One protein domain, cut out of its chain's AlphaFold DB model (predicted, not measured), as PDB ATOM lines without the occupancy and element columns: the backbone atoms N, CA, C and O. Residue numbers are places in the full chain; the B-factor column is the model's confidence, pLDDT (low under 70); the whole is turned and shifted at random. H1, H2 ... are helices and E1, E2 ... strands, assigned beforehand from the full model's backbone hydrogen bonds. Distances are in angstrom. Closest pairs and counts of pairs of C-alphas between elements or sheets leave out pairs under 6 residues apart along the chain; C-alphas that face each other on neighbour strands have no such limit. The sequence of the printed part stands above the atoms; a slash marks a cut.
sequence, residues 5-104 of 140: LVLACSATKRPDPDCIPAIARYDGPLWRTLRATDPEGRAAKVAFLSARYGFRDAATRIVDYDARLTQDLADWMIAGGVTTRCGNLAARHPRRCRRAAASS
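AT A GLANCE: This is residues 5 to 104 of the 140 residues of an uncharacterized protein of Methylobacterium sp. ap11 (UniProt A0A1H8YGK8). A small three-stranded sheet of E1, E2 and E3 lies near the middle, with the short helices H1 and H2 and the helix H3 at its margins, long loops about it, and the helix H4 away from the sheet at the end of the last loop. H1 is near E2, H2 comes closest to E1 at Leu 7 and Leu 30, H3 comes closest to E3 at Gly 54, by the turn of the hairpin E2 and E3, and H4 follows the long loop of residues 81 to 94, apart from the other three helices. The 100 printed residues hold four named helices and three named strands in the order E1 H1 H2 E2 E3 H3 H4; the sheet order is E1 E2 E3, mixed, and the class is mixed, helices and strands, with under half of the residues in named elements. The whole is compact, with a radius of gyration of the C-alphas of 13.6 A and spans of 35 by 29 by 22 A.

IN THESE COORDINATES: E1 is residues 5 to 8, 10.2 A long, from C-alpha 5 at (138.163, 176.041, 153.686). H1 is residues 22 to 25, 4.8 A, and H2 is residues 29 to 37, 12.1 A. E2 is residues 45 to 50, 16.8 A, beginning at C-alpha 45 at (142.069, 178.159, 157.867). E3 is residues 54 to 57, 10.2 A. H3 is residues 71 to 80, 14.1 A. H4 is residues 95 to 104, 14.9 A, with C-alpha 104 at (139.880, 186.520, 175.374).

HOW THE PARTS SIT: E1 and E2 are parallel at 20 degrees, with N 7 and O 47 at 2.9 A, within hydrogen-bond range. E1, H1 H2, E2 form a strand-helix-strand unit, two parallel neighbour strands with helices between, and its crossover is right-handed. E2 and E3 are a hairpin, antiparallel at 160 degrees, with N 48 and O 56 at 2.8 A, within hydrogen-bond range. H1 only grazes the sheet with residues 22 to 23, and H2 with residues 30 to 34. H1 and H2 are close but not clearly touching; their closest C-alphas, of Ile 23 and Trp 31, are 6.9 A apart. H3 is only just on the sheet, with 5 pairs of C-alphas within 10 A, and only grazes it with residues 73 to 77. H4 is not on the sheet, and is apart from H1, H2 and H3. Residues 20 to 21 pair with residues 61 to 62, antiparallel. In H2, H3 and H4 every O i to N i+4 pair is within hydrogen-bond range; H1, with 4 residues, is too short for such a pair.

THE WHOLE: The two C-alphas farthest apart, of Gln 71 and Ser 103, are 37.3 A apart. The printed part has no cut. The links E1 to H1, E3 to H3 and H3 to H4 are long. The mean pLDDT of the printed part is 83.6; residues 82 to 104 are under 70, and the mean for H4 is 57.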
ATOM      1  N   LEU A   5     139.443 176.723 153.808       96.06
ATOM      2  CA  LEU A   5     138.163 176.041 153.686       96.06
ATOM      3  C   LEU A   5     137.041 177.044 153.960       96.06
ATOM      4  O   LEU A   5     137.010 177.671 155.020       96.06
ATOM      5  N   VAL A   6     136.113 177.183 153.016       95.12
ATOM      6  CA  VAL A   6     134.920 178.023 153.169       95.12
ATOM      7  C   VAL A   6     133.701 177.129 153.339       95.12
ATOM      8  O   VAL A   6     133.440 176.279 152.493       95.12
ATOM      9  N   LEU A   7     132.949 177.326 154.421       96.31
ATOM     10  CA  LEU A   7     131.734 176.564 154.717       96.31
ATOM     11  C   LEU A   7     130.499 177.467 154.771       96.31
ATOM     12  O   LEU A   7     130.548 178.604 155.236       96.31
ATOM     13  N   ALA A   8     129.349 176.947 154.357       94.88
ATOM     14  CA  ALA A   8     128.078 177.603 154.638       94.88
ATOM     15  C   ALA A   8     127.750 177.542 156.142       94.88
ATOM     16  O   ALA A   8     128.144 176.610 156.857       94.88
ATOM     17  N   CYS A   9     126.992 178.521 156.636       93.62
ATOM     18  CA  CYS A   9     126.410 178.445 157.969       93.62
ATOM     19  C   CYS A   9     125.465 177.244 158.084       93.62
ATOM     20  O   CYS A   9     124.819 176.847 157.118       93.62
ATOM     21  N   SER A  10     125.348 176.696 159.289       94.88
ATOM     22  CA  SER A  10     124.436 175.588 159.572       94.88
ATOM     23  C   SER A  10     123.113 176.084 160.155       94.88
ATOM     24  O   SER A  10     123.107 176.969 161.019       94.88
ATOM     25  N   ALA A  11     122.001 175.471 159.732       93.25
ATOM     26  CA  ALA A  11     120.707 175.627 160.391       93.25
ATOM     27  C   ALA A  11     120.795 175.135 161.845       93.25
ATOM     28  O   ALA A  11     120.521 175.899 162.770       93.25
ATOM     29  N   THR A  12     121.313 173.918 162.042       94.88
ATOM     30  CA  THR A  12     121.593 173.337 163.359       94.88
ATOM     31  C   THR A  12     122.734 174.084 164.042       94.88
ATOM     32  O   THR A  12     123.840 174.188 163.493       94.88
ATOM     33  N   LYS A  13     122.473 174.595 165.245       94.12
ATOM     34  CA  LYS A  13     123.431 175.308 166.093       94.12
ATOM     35  C   LYS A  13     123.375 174.728 167.497       94.12
ATOM     36  O   LYS A  13     122.322 174.270 167.931       94.12
ATOM     37  N   ARG A  14     124.500 174.748 168.208       93.38
ATOM     38  CA  ARG A  14     124.514 174.389 169.624       93.38
ATOM     39  C   ARG A  14     123.738 175.442 170.427       93.38
ATOM     40  O   ARG A  14     123.943 176.640 170.173       93.38
ATOM     41  N   PRO A  15     122.895 175.022 171.389       88.75
ATOM     42  CA  PRO A  15     121.999 175.909 172.132       88.75
ATOM     43  C   PRO A  15     122.715 176.738 173.211       88.75
ATOM     44  O   PRO A  15     122.063 177.349 174.053       88.75
ATOM     45  N   ASP A  16     124.055 176.778 173.211       89.56
ATOM     46  CA  ASP A  16     124.836 177.539 174.180       89.56
ATOM     47  C   ASP A  16     124.361 179.006 174.247       89.56
ATOM     48  O   ASP A  16     124.391 179.723 173.231       89.56
ATOM     49  N   PRO A  17     123.979 179.517 175.433       76.31
ATOM     50  CA  PRO A  17     123.528 180.903 175.576       76.31
ATOM     51  C   PRO A  17     124.673 181.904 175.338       76.31
ATOM     52  O   PRO A  17     124.449 183.096 175.098       76.31
ATOM     53  N   ASP A  18     125.920 181.427 175.399       85.56
ATOM     54  CA  ASP A  18     127.156 182.194 175.283       85.56
ATOM     55  C   ASP A  18     127.607 182.458 173.855       85.56
ATOM     56  O   ASP A  18     127.461 181.644 172.952       85.56
ATOM     57  N   CYS A  19     128.219 183.624 173.644       88.50
ATOM     58  CA  CYS A  19     128.882 183.928 172.385       88.50
ATOM     59  C   CYS A  19     130.126 183.049 172.225       88.50
ATOM     60  O   CYS A  19     131.212 183.385 172.711       88.50
ATOM     61  N   ILE A  20     129.959 181.941 171.517       93.44
ATOM     62  CA  ILE A  20     131.008 180.972 171.218       93.44
ATOM     63  C   ILE A  20     131.489 181.133 169.767       93.44
ATOM     64  O   ILE A  20     130.770 181.711 168.945       93.44
ATOM     65  N   PRO A  21     132.715 180.685 169.438       95.00
ATOM     66  CA  PRO A  21     133.222 180.691 168.066       95.00
ATOM     67  C   PRO A  21     132.269 179.991 167.090       95.00
ATOM     68  O   PRO A  21     131.645 178.994 167.452       95.00
ATOM     69  N   ALA A  22     132.185 180.463 165.846       95.56
ATOM     70  CA  ALA A  22     131.332 179.867 164.818       95.56
ATOM     71  C   ALA A  22     131.644 178.380 164.573       95.56
ATOM     72  O   ALA A  22     130.718 177.580 164.459       95.56
ATOM     73  N   ILE A  23     132.928 177.998 164.610       96.00
ATOM     74  CA  ILE A  23     133.370 176.596 164.513       96.00
ATOM     75  C   ILE A  23     132.799 175.696 165.620       96.00
ATOM     76  O   ILE A  23     132.584 174.505 165.401       96.00
ATOM     77  N   ALA A  24     132.511 176.263 166.795       95.50
ATOM     78  CA  ALA A  24     131.861 175.568 167.902       95.50
ATOM     79  C   ALA A  24     130.328 175.694 167.846       95.50
ATOM     80  O   ALA A  24     129.632 174.749 168.201       95.50
ATOM     81  N   ARG A  25     129.800 176.839 167.391       95.75
ATOM     82  CA  ARG A  25     128.359 177.120 167.324       95.75
ATOM     83  C   ARG A  25     127.645 176.271 166.285       95.75
ATOM     84  O   ARG A  25     126.583 175.736 166.585       95.75
ATOM     85  N   TYR A  26     128.153 176.219 165.058       96.94
ATOM     86  CA  TYR A  26     127.486 175.499 163.980       96.94
ATOM     87  C   TYR A  26     127.634 173.996 164.185       96.94
ATOM     88  O   TYR A  26     128.733 173.494 164.412       96.94
ATOM     89  N   ASP A  27     126.523 173.270 164.102       96.62
ATOM     90  CA  ASP A  27     126.483 171.846 164.440       96.62
ATOM     91  C   ASP A  27     125.894 170.967 163.331       96.62
ATOM     92  O   ASP A  27     125.432 169.857 163.569       96.62
ATOM     93  N   GLY A  28     125.920 171.460 162.094       96.19
ATOM     94  CA  GLY A  28     125.555 170.674 160.919       96.19
ATOM     95  C   GLY A  28     126.621 169.625 160.568       96.19
ATOM     96  O   GLY A  28     127.755 169.721 161.049       96.19
ATOM     97  N   PRO A  29     126.302 168.654 159.693       96.69
ATOM     98  CA  PRO A  29     127.196 167.546 159.348       96.69
ATOM     99  C   PRO A  29     128.607 167.986 158.943       96.69
ATOM    100  O   PRO A  29     129.572 167.518 159.533       96.69
ATOM    101  N   LEU A  30     128.740 168.970 158.043       96.94
ATOM    102  CA  LEU A  30     130.051 169.473 157.605       96.94
ATOM    103  C   LEU A  30     130.889 170.051 158.754       96.94
ATOM    104  O   LEU A  30     132.097 169.841 158.811       96.94
ATOM    105  N   TRP A  31     130.252 170.743 159.699       97.44
ATOM    106  CA  TRP A  31     130.927 171.315 160.866       97.44
ATOM    107  C   TRP A  31     131.337 170.241 161.877       97.44
ATOM    108  O   TRP A  31     132.398 170.345 162.492       97.44
ATOM    109  N   ARG A  32     130.526 169.188 162.032       97.25
ATOM    110  CA  ARG A  32     130.875 168.009 162.838       97.25
ATOM    111  C   ARG A  32     132.050 167.253 162.222       97.25
ATOM    112  O   ARG A  32     132.998 166.961 162.942       97.25
ATOM    113  N   THR A  33     132.019 167.016 160.909       97.38
ATOM    114  CA  THR A  33     133.115 166.382 160.168       97.38
ATOM    115  C   THR A  33     134.398 167.186 160.307       97.38
ATOM    116  O   THR A  33     135.394 166.620 160.730       97.38
ATOM    117  N   LEU A  34     134.362 168.503 160.066       96.81
ATOM    118  CA  LEU A  34     135.526 169.378 160.228       96.81
ATOM    119  C   LEU A  34     136.177 169.216 161.608       96.81
ATOM    120  O   LEU A  34     137.383 169.023 161.692       96.81
ATOM    121  N   ARG A  35     135.386 169.261 162.686       95.38
ATOM    122  CA  ARG A  35     135.921 169.105 164.047       95.38
ATOM    123  C   ARG A  35     136.455 167.702 164.329       95.38
ATOM    124  O   ARG A  35     137.349 167.570 165.153       95.38
ATOM    125  N   ALA A  36     135.907 166.675 163.688       97.00
ATOM    126  CA  ALA A  36     136.402 165.309 163.823       97.00
ATOM    127  C   ALA A  36     137.714 165.095 163.050       97.00
ATOM    128  O   ALA A  36     138.601 164.398 163.531       97.00
ATOM    129  N   THR A  37     137.848 165.697 161.865       96.56
ATOM    130  CA  THR A  37     138.994 165.488 160.967       96.56
ATOM    131  C   THR A  37     140.141 166.472 161.197       96.56
ATOM    132  O   THR A  37     141.285 166.151 160.899       96.56
ATOM    133  N   ASP A  38     139.849 167.670 161.705       95.19
ATOM    134  CA  ASP A  38     140.831 168.701 162.060       95.19
ATOM    135  C   ASP A  38     140.509 169.303 163.445       95.19
ATOM    136  O   ASP A  38     140.190 170.492 163.552       95.19
ATOM    137  N   PRO A  39     140.562 168.498 164.527       93.62
ATOM    138  CA  PRO A  39     140.226 168.954 165.883       93.62
ATOM    139  C   PRO A  39     141.123 170.098 166.373       93.62
ATOM    140  O   PRO A  39     140.713 170.917 167.192       93.62
ATOM    141  N   GLU A  40     142.336 170.170 165.832       92.31
ATOM    142  CA  GLU A  40     143.371 171.125 166.214       92.31
ATOM    143  C   GLU A  40     143.402 172.377 165.319       92.31
ATOM    144  O   GLU A  40     144.180 173.297 165.573       92.31
ATOM    145  N   GLY A  41     142.595 172.415 164.251       90.75
ATOM    146  CA  GLY A  41     142.530 173.538 163.313       90.75
ATOM    147  C   GLY A  41     143.842 173.810 162.567       90.75
ATOM    148  O   GLY A  41     144.158 174.966 162.275       90.75
ATOM    149  N   ARG A  42     144.649 172.771 162.310       92.19
ATOM    150  CA  ARG A  42     145.967 172.898 161.660       92.19
ATOM    151  C   ARG A  42     145.927 172.583 160.170       92.19
ATOM    152  O   ARG A  42     146.832 173.003 159.447       92.19
ATOM    153  N   ALA A  43     144.917 171.851 159.702       92.12
ATOM    154  CA  ALA A  43     144.840 171.413 158.311       92.12
ATOM    155  C   ALA A  43     144.424 172.552 157.364       92.12
ATOM    156  O   ALA A  43     144.935 172.640 156.240       92.12
ATOM    157  N   ALA A  44     143.527 173.437 157.812       94.25
ATOM    158  CA  ALA A  44     143.072 174.587 157.035       94.25
ATOM    159  C   ALA A  44     142.657 175.778 157.911       94.25
ATOM    160  O   ALA A  44     142.137 175.625 159.012       94.25
ATOM    161  N   LYS A  45     142.804 176.992 157.369       95.06
ATOM    162  CA  LYS A  45     142.069 178.159 157.867       95.06
ATOM    163  C   LYS A  45     140.608 177.998 157.469       95.06
ATOM    164  O   LYS A  45     140.332 177.672 156.317       95.06
ATOM    165  N   VAL A  46     139.684 178.249 158.389       96.44
ATOM    166  CA  VAL A  46     138.253 178.050 158.142       96.44
ATOM    167  C   VAL A  46     137.538 179.392 158.158       96.44
ATOM    168  O   VAL A  46     137.605 180.136 159.136       96.44
ATOM    169  N   ALA A  47     136.823 179.686 157.080       94.94
ATOM    170  CA  ALA A  47     135.901 180.807 156.985       94.94
ATOM    171  C   ALA A  47     134.478 180.292 156.754       94.94
ATOM    172  O   ALA A  47     134.271 179.161 156.310       94.94
ATOM    173  N   PHE A  48     133.486 181.123 157.056       94.25
ATOM    174  CA  PHE A  48     132.087 180.794 156.834       94.25
ATOM    175  C   PHE A  48     131.323 181.905 156.133       94.25
ATOM    176  O   PHE A  48     131.624 183.082 156.325       94.25
ATOM    177  N   LEU A  49     130.296 181.517 155.381       92.38
ATOM    178  CA  LEU A  49     129.296 182.408 154.800       92.38
ATOM    179  C   LEU A  49     127.959 182.229 155.526       92.38
ATOM    180  O   LEU A  49     127.477 181.109 155.681       92.38
ATOM    181  N   SER A  50     127.348 183.323 155.979       91.12
ATOM    182  CA  SER A  50     126.082 183.287 156.719       91.12
ATOM    183  C   SER A  50     125.158 184.449 156.382       91.12
ATOM    184  O   SER A  50     125.620 185.565 156.165       91.12
ATOM    185  N   ALA A  51     123.847 184.217 156.479       89.44
ATOM    186  CA  ALA A  51     122.837 185.261 156.296       89.44
ATOM    187  C   ALA A  51     122.976 186.417 157.305       89.44
ATOM    188  O   ALA A  51     122.804 187.579 156.957       89.44
ATOM    189  N   ARG A  52     123.324 186.113 158.566       88.56
ATOM    190  CA  ARG A  52     123.410 187.120 159.638       88.56
ATOM    191  C   ARG A  52     124.744 187.867 159.682       88.56
ATOM    192  O   ARG A  52     124.771 189.045 160.028       88.56
ATOM    193  N   TYR A  53     125.855 187.182 159.415       86.50
ATOM    194  CA  TYR A  53     127.198 187.733 159.624       86.50
ATOM    195  C   TYR A  53     127.989 187.956 158.331       86.50
ATOM    196  O   TYR A  53     129.085 188.518 158.408       86.50
ATOM    197  N   GLY A  54     127.448 187.563 157.172       88.75
ATOM    198  CA  GLY A  54     128.157 187.581 155.896       88.75
ATOM    199  C   GLY A  54     129.299 186.565 155.882       88.75
ATOM    200  O   GLY A  54     129.181 185.496 156.493       88.75
ATOM    201  N   PHE A  55     130.395 186.917 155.209       89.94
ATOM    202  CA  PHE A  55     131.626 186.128 155.137       89.94
ATOM    203  C   PHE A  55     132.603 186.501 156.265       89.94
ATOM    204  O   PHE A  55     133.009 187.661 156.373       89.94
ATOM    205  N   ARG A  56     132.965 185.552 157.141       90.94
ATOM    206  CA  ARG A  56     133.860 185.790 158.296       90.94
ATOM    207  C   ARG A  56     134.727 184.584 158.645       90.94
ATOM    208  O   ARG A  56     134.437 183.457 158.269       90.94
ATOM    209  N   ASP A  57     135.767 184.832 159.435       92.88
ATOM    210  CA  ASP A  57     136.617 183.801 160.040       92.88
ATOM    211  C   ASP A  57     135.838 182.945 161.061       92.88
ATOM    212  O   ASP A  57     135.068 183.491 161.858       92.88
ATOM    213  N   ALA A  58     136.038 181.623 161.073       95.19
ATOM    214  CA  ALA A  58     135.285 180.694 161.923       95.19
ATOM    215  C   ALA A  58     135.602 180.786 163.431       95.19
ATOM    216  O   ALA A  58     134.818 180.293 164.250       95.19
ATOM    217  N   ALA A  59     136.681 181.465 163.828       93.75
ATOM    218  CA  ALA A  59     136.942 181.836 165.218       93.75
ATOM    219  C   ALA A  59     136.091 183.036 165.679       93.75
ATOM    220  O   ALA A  59     136.031 183.338 166.876       93.75
ATOM    221  N   THR A  60     135.389 183.714 164.759       92.06
ATOM    222  CA  THR A  60     134.455 184.794 165.100       92.06
ATOM    223  C   THR A  60     133.386 184.279 166.058       92.06
ATOM    224  O   THR A  60     132.679 183.315 165.767       92.06
ATOM    225  N   ARG A  61     133.232 184.957 167.199       91.94
ATOM    226  CA  ARG A  61     132.186 184.649 168.178       91.94
ATOM    227  C   ARG A  61     130.815 185.081 167.672       91.94
ATOM    228  O   ARG A  61     130.617 186.253 167.356       91.94
ATOM    229  N   ILE A  62     129.863 184.156 167.677       91.25
ATOM    230  CA  ILE A  62     128.489 184.379 167.225       91.25
ATOM    231  C   ILE A  62     127.483 183.943 168.297       91.25
ATOM    232  O   ILE A  62     127.721 183.000 169.057       91.25
ATOM    233  N   VAL A  63     126.361 184.660 168.377       91.06
ATOM    234  CA  VAL A  63     125.201 184.212 169.167       91.06
ATOM    235  C   VAL A  63     124.417 183.144 168.430       91.06
ATOM    236  O   VAL A  63     124.582 182.988 167.218       91.06
ATOM    237  N   ASP A  64     123.528 182.473 169.158       90.69
ATOM    238  CA  ASP A  64     122.445 181.736 168.534       90.69
ATOM    239  C   ASP A  64     121.581 182.681 167.697       90.69
ATOM    240  O   ASP A  64     121.367 183.849 168.048       90.69
ATOM    241  N   TYR A  65     121.140 182.191 166.551       90.44
ATOM    242  CA  TYR A  65     120.279 182.933 165.654       90.44
ATOM    243  C   TYR A  65     119.565 181.998 164.695       90.44
ATOM    244  O   TYR A  65     120.121 180.984 164.262       90.44
ATOM    245  N   ASP A  66     118.394 182.439 164.258       90.12
ATOM    246  CA  ASP A  66     117.726 181.886 163.097       90.12
ATOM    247  C   ASP A  66     117.595 182.970 162.025       90.12
ATOM    248  O   ASP A  66     117.064 184.051 162.271       90.12
ATOM    249  N   ALA A  67     118.217 182.726 160.874       89.25
ATOM    250  CA  ALA A  67     118.189 183.619 159.723       89.25
ATOM    251  C   ALA A  67     118.507 182.809 158.469       89.25
ATOM    252  O   ALA A  67     119.531 182.117 158.409       89.25
ATOM    253  N   ARG A  68     117.648 182.938 157.461       89.50
ATOM    254  CA  ARG A  68     117.781 182.262 156.172       89.50
ATOM    255  C   ARG A  68     118.441 183.190 155.154       89.50
ATOM    256  O   ARG A  68     118.142 184.379 155.116       89.50
ATOM    257  N   LEU A  69     119.336 182.641 154.334       87.94
ATOM    258  CA  LEU A  69     119.892 183.358 153.187       87.94
ATOM    259  C   LEU A  69     118.834 183.356 152.077       87.94
ATOM    260  O   LEU A  69     118.592 182.314 151.471       87.94
ATOM    261  N   THR A  70     118.139 184.479 151.896       90.50
ATOM    262  CA  THR A  70     117.159 184.664 150.813       90.50
ATOM    263  C   THR A  70     117.864 185.004 149.502       90.50
ATOM    264  O   THR A  70     119.032 185.396 149.522       90.50
ATOM    265  N   GLN A  71     117.160 184.866 148.374       92.56
ATOM    266  CA  GLN A  71     117.718 185.189 147.059       92.56
ATOM    267  C   GLN A  71     118.118 186.667 146.971       92.56
ATOM    268  O   GLN A  71     119.278 186.947 146.707       92.56
ATOM    269  N   ASP A  72     117.228 187.589 147.347       90.62
ATOM    270  CA  ASP A  72     117.524 189.032 147.357       90.62
ATOM    271  C   ASP A  72     118.755 189.368 148.207       90.62
ATOM    272  O   ASP A  72     119.578 190.214 147.854       90.62
ATOM    273  N   LEU A  73     118.905 188.683 149.347       86.31
ATOM    274  CA  LEU A  73     120.066 188.860 150.204       86.31
ATOM    275  C   LEU A  73     121.336 188.311 149.543       86.31
ATOM    276  O   LEU A  73     122.391 188.934 149.642       86.31
ATOM    277  N   ALA A  74     121.254 187.157 148.886       89.69
ATOM    278  CA  ALA A  74     122.373 186.594 148.143       89.69
ATOM    279  C   ALA A  74     122.793 187.515 146.990       89.69
ATOM    280  O   ALA A  74     123.980 187.809 146.866       89.69
ATOM    281  N   ASP A  75     121.840 188.040 146.223       90.94
ATOM    282  CA  ASP A  75     122.091 188.966 145.117       90.94
ATOM    283  C   ASP A  75     122.753 190.251 145.622       90.94
ATOM    284  O   ASP A  75     123.748 190.712 145.059       90.94
ATOM    285  N   TRP A  76     122.285 190.777 146.756       85.31
ATOM    286  CA  TRP A  76     122.914 191.919 147.416       85.31
ATOM    287  C   TRP A  76     124.352 191.618 147.875       85.31
ATOM    288  O   TRP A  76     125.249 192.445 147.696       85.31
ATOM    289  N   MET A  77     124.609 190.425 148.428       85.94
ATOM    290  CA  MET A  77     125.965 189.996 148.798       85.94
ATOM    291  C   MET A  77     126.876 189.839 147.573       85.94
ATOM    292  O   MET A  77     128.049 190.208 147.640       85.94
ATOM    293  N   ILE A  78     126.353 189.312 146.464       88.56
ATOM    294  CA  ILE A  78     127.094 189.135 145.211       88.56
ATOM    295  C   ILE A  78     127.446 190.495 144.611       88.56
ATOM    296  O   ILE A  78     128.610 190.719 144.280       88.56
ATOM    297  N   ALA A  79     126.485 191.420 144.546       87.75
ATOM    298  CA  ALA A  79     126.707 192.782 144.064       87.75
ATOM    299  C   ALA A  79     127.772 193.523 144.889       87.75
ATOM    300  O   ALA A  79     128.536 194.324 144.353       87.75
ATOM    301  N   GLY A  80     127.860 193.230 146.189       80.31
ATOM    302  CA  GLY A  80     128.915 193.755 147.051       80.31
ATOM    303  C   GLY A  80     130.278 193.054 146.905       80.31
ATOM    304  O   GLY A  80     131.313 193.637 147.240       80.31
ATOM    305  N   GLY A  81     130.324 191.806 146.451       81.00
ATOM    306  CA  GLY A  81     131.540 190.991 146.447       81.00
ATOM    307  C   GLY A  81     132.000 190.534 147.843       81.00
ATOM    308  O   GLY A  81     131.477 190.932 148.882       81.00
ATOM    309  N   VAL A  82     133.032 189.682 147.885       68.25
ATOM    310  CA  VAL A  82     133.489 188.987 149.112       68.25
ATOM    311  C   VAL A  82     134.073 189.905 150.194       68.25
ATOM    312  O   VAL A  82     134.126 189.528 151.365       68.25
ATOM    313  N   THR A  83     134.517 191.106 149.819       66.25
ATOM    314  CA  THR A  83     135.012 192.131 150.749       66.25
ATOM    315  C   THR A  83     133.900 193.021 151.275       66.25
ATOM    316  O   THR A  83     134.144 193.786 152.214       66.25
ATOM    317  N   THR A  84     132.693 192.944 150.700       63.06
ATOM    318  CA  THR A  84     131.573 193.717 151.216       63.06
ATOM    319  C   THR A  84     131.269 193.251 152.616       63.06
ATOM    320  O   THR A  84     130.798 192.145 152.894       63.06
ATOM    321  N   ARG A  85     131.559 194.161 153.540       57.91
ATOM    322  CA  ARG A  85     131.133 194.052 154.913       57.91
ATOM    323  C   ARG A  85     129.625 194.175 154.857       57.91
ATOM    324  O   ARG A  85     129.121 195.288 154.784       57.91
ATOM    325  N   CYS A  86     128.932 193.038 154.847       51.69
ATOM    326  CA  CYS A  86     127.482 193.000 154.951       51.69
ATOM    327  C   CYS A  86     127.095 193.875 156.143       51.69
ATOM    328  O   CYS A  86     127.352 193.524 157.301       51.69
ATOM    329  N   GLY A  87     126.621 195.083 155.840       45.12
ATOM    330  CA  GLY A  87     126.385 196.123 156.816       45.12
ATOM    331  C   GLY A  87     125.249 195.667 157.702       45.12
ATOM    332  O   GLY A  87     124.113 195.680 157.269       45.12
ATOM    333  N   ASN A  88     125.569 195.213 158.915       48.66
ATOM    334  CA  ASN A  88     124.637 194.993 160.023       48.66
ATOM    335  C   ASN A  88     123.226 194.485 159.638       48.66
ATOM    336  O   ASN A  88     122.243 194.993 160.175       48.66
ATOM    337  N   LEU A  89     123.099 193.466 158.781       47.44
ATOM    338  CA  LEU A  89     121.786 192.882 158.439       47.44
ATOM    339  C   LEU A  89     121.082 192.230 159.638       47.44
ATOM    340  O   LEU A  89     119.890 191.959 159.606       47.44
ATOM    341  N   ALA A  90     121.797 192.055 160.747       44.84
ATOM    342  CA  ALA A  90     121.187 192.080 162.060       44.84
ATOM    343  C   ALA A  90     121.884 193.154 162.893       44.84
ATOM    344  O   ALA A  90     123.104 193.120 163.087       44.84
ATOM    345  N   ALA A  91     121.082 194.094 163.384       43.81
ATOM    346  CA  ALA A  91     121.410 195.089 164.388       43.81
ATOM    347  C   ALA A  91     122.495 194.621 165.373       43.81
ATOM    348  O   ALA A  91     122.425 193.512 165.896       43.81
ATOM    349  N   ARG A  92     123.470 195.509 165.624       48.94
ATOM    350  CA  ARG A  92     124.350 195.578 166.806       48.94
ATOM    351  C   ARG A  92     124.718 194.211 167.396       48.94
ATOM    352  O   ARG A  92     123.930 193.609 168.117       48.94
ATOM    353  N   HIS A  93     125.966 193.783 167.192       54.75
ATOM    354  CA  HIS A  93     126.561 192.667 167.934       54.75
ATOM    355  C   HIS A  93     126.094 192.730 169.400       54.75
ATOM    356  O   HIS A  93     126.327 193.761 170.047       54.75
ATOM    357  N   PRO A  94     125.386 191.711 169.923       56.25
ATOM    358  CA  PRO A  94     124.833 191.805 171.264       56.25
ATOM    359  C   PRO A  94     125.971 192.117 172.233       56.25
ATOM    360  O   PRO A  94     127.056 191.536 172.116       56.25
ATOM    361  N   ARG A  95     125.748 193.051 173.173       58.81
ATOM    362  CA  ARG A  95     126.763 193.508 174.151       58.81
ATOM    363  C   ARG A  95     127.507 192.327 174.794       58.81
ATOM    364  O   ARG A  95     128.704 192.418 175.063       58.81
ATOM    365  N   ARG A  96     126.803 191.200 174.946       61.66
ATOM    366  CA  ARG A  96     127.287 189.907 175.443       61.66
ATOM    367  C   ARG A  96     128.517 189.377 174.690       61.66
ATOM    368  O   ARG A  96     129.480 188.964 175.328       61.66
ATOM    369  N   CYS A  97     128.567 189.492 173.363       63.53
ATOM    370  CA  CYS A  97     129.741 189.068 172.592       63.53
ATOM    371  C   CYS A  97     130.895 190.067 172.673       63.53
ATOM    372  O   CYS A  97     132.057 189.663 172.652       63.53
ATOM    373  N   ARG A  98     130.597 191.370 172.788       59.56
ATOM    374  CA  ARG A  98     131.625 192.416 172.906       59.56
ATOM    375  C   ARG A  98     132.441 192.245 174.192       59.56
ATOM    376  O   ARG A  98     133.656 192.403 174.157       59.56
ATOM    377  N   ARG A  99     131.789 191.852 175.294       58.34
ATOM    378  CA  ARG A  99     132.447 191.568 176.583       58.34
ATOM    379  C   ARG A  99     133.297 190.287 176.536       58.34
ATOM    380  O   ARG A  99     134.430 190.305 177.000       58.34
ATOM    381  N   ALA A 100     132.812 189.220 175.893       58.59
ATOM    382  CA  ALA A 100     133.560 187.963 175.723       58.59
ATOM    383  C   ALA A 100     134.783 188.085 174.777       58.59
ATOM    384  O   ALA A 100     135.807 187.425 174.959       58.59
ATOM    385  N   ALA A 101     134.706 188.947 173.758       54.31
ATOM    386  CA  ALA A 101     135.837 189.239 172.873       54.31
ATOM    387  C   ALA A 101     136.924 190.112 173.538       54.31
ATOM    388  O   ALA A 101     138.066 190.117 173.082       54.31
ATOM    389  N   ALA A 102     136.577 190.855 174.598       53.25
ATOM    390  CA  ALA A 102     137.529 191.630 175.392       53.25
ATOM    391  C   ALA A 102     138.289 190.749 176.400       53.25
ATOM    392  O   ALA A 102     139.496 190.909 176.542       53.25
ATOM    393  N   SER A 103     137.629 189.767 177.031       52.03
ATOM    394  CA  SER A 103     138.282 188.863 177.997       52.03
ATOM    395  C   SER A 103     139.251 187.862 177.354       52.03
ATOM    396  O   SER A 103     140.245 187.487 177.965       52.03
ATOM    397  N   SER A 104     139.012 187.464 176.100       49.41
ATOM    398  CA  SER A 104     139.880 186.520 175.374       49.41
ATOM    399  C   SER A 104     141.189 187.131 174.854       49.41
ATOM    400  O   SER A 104     142.095 186.388 174.490       49.41
TER     401      SER A 104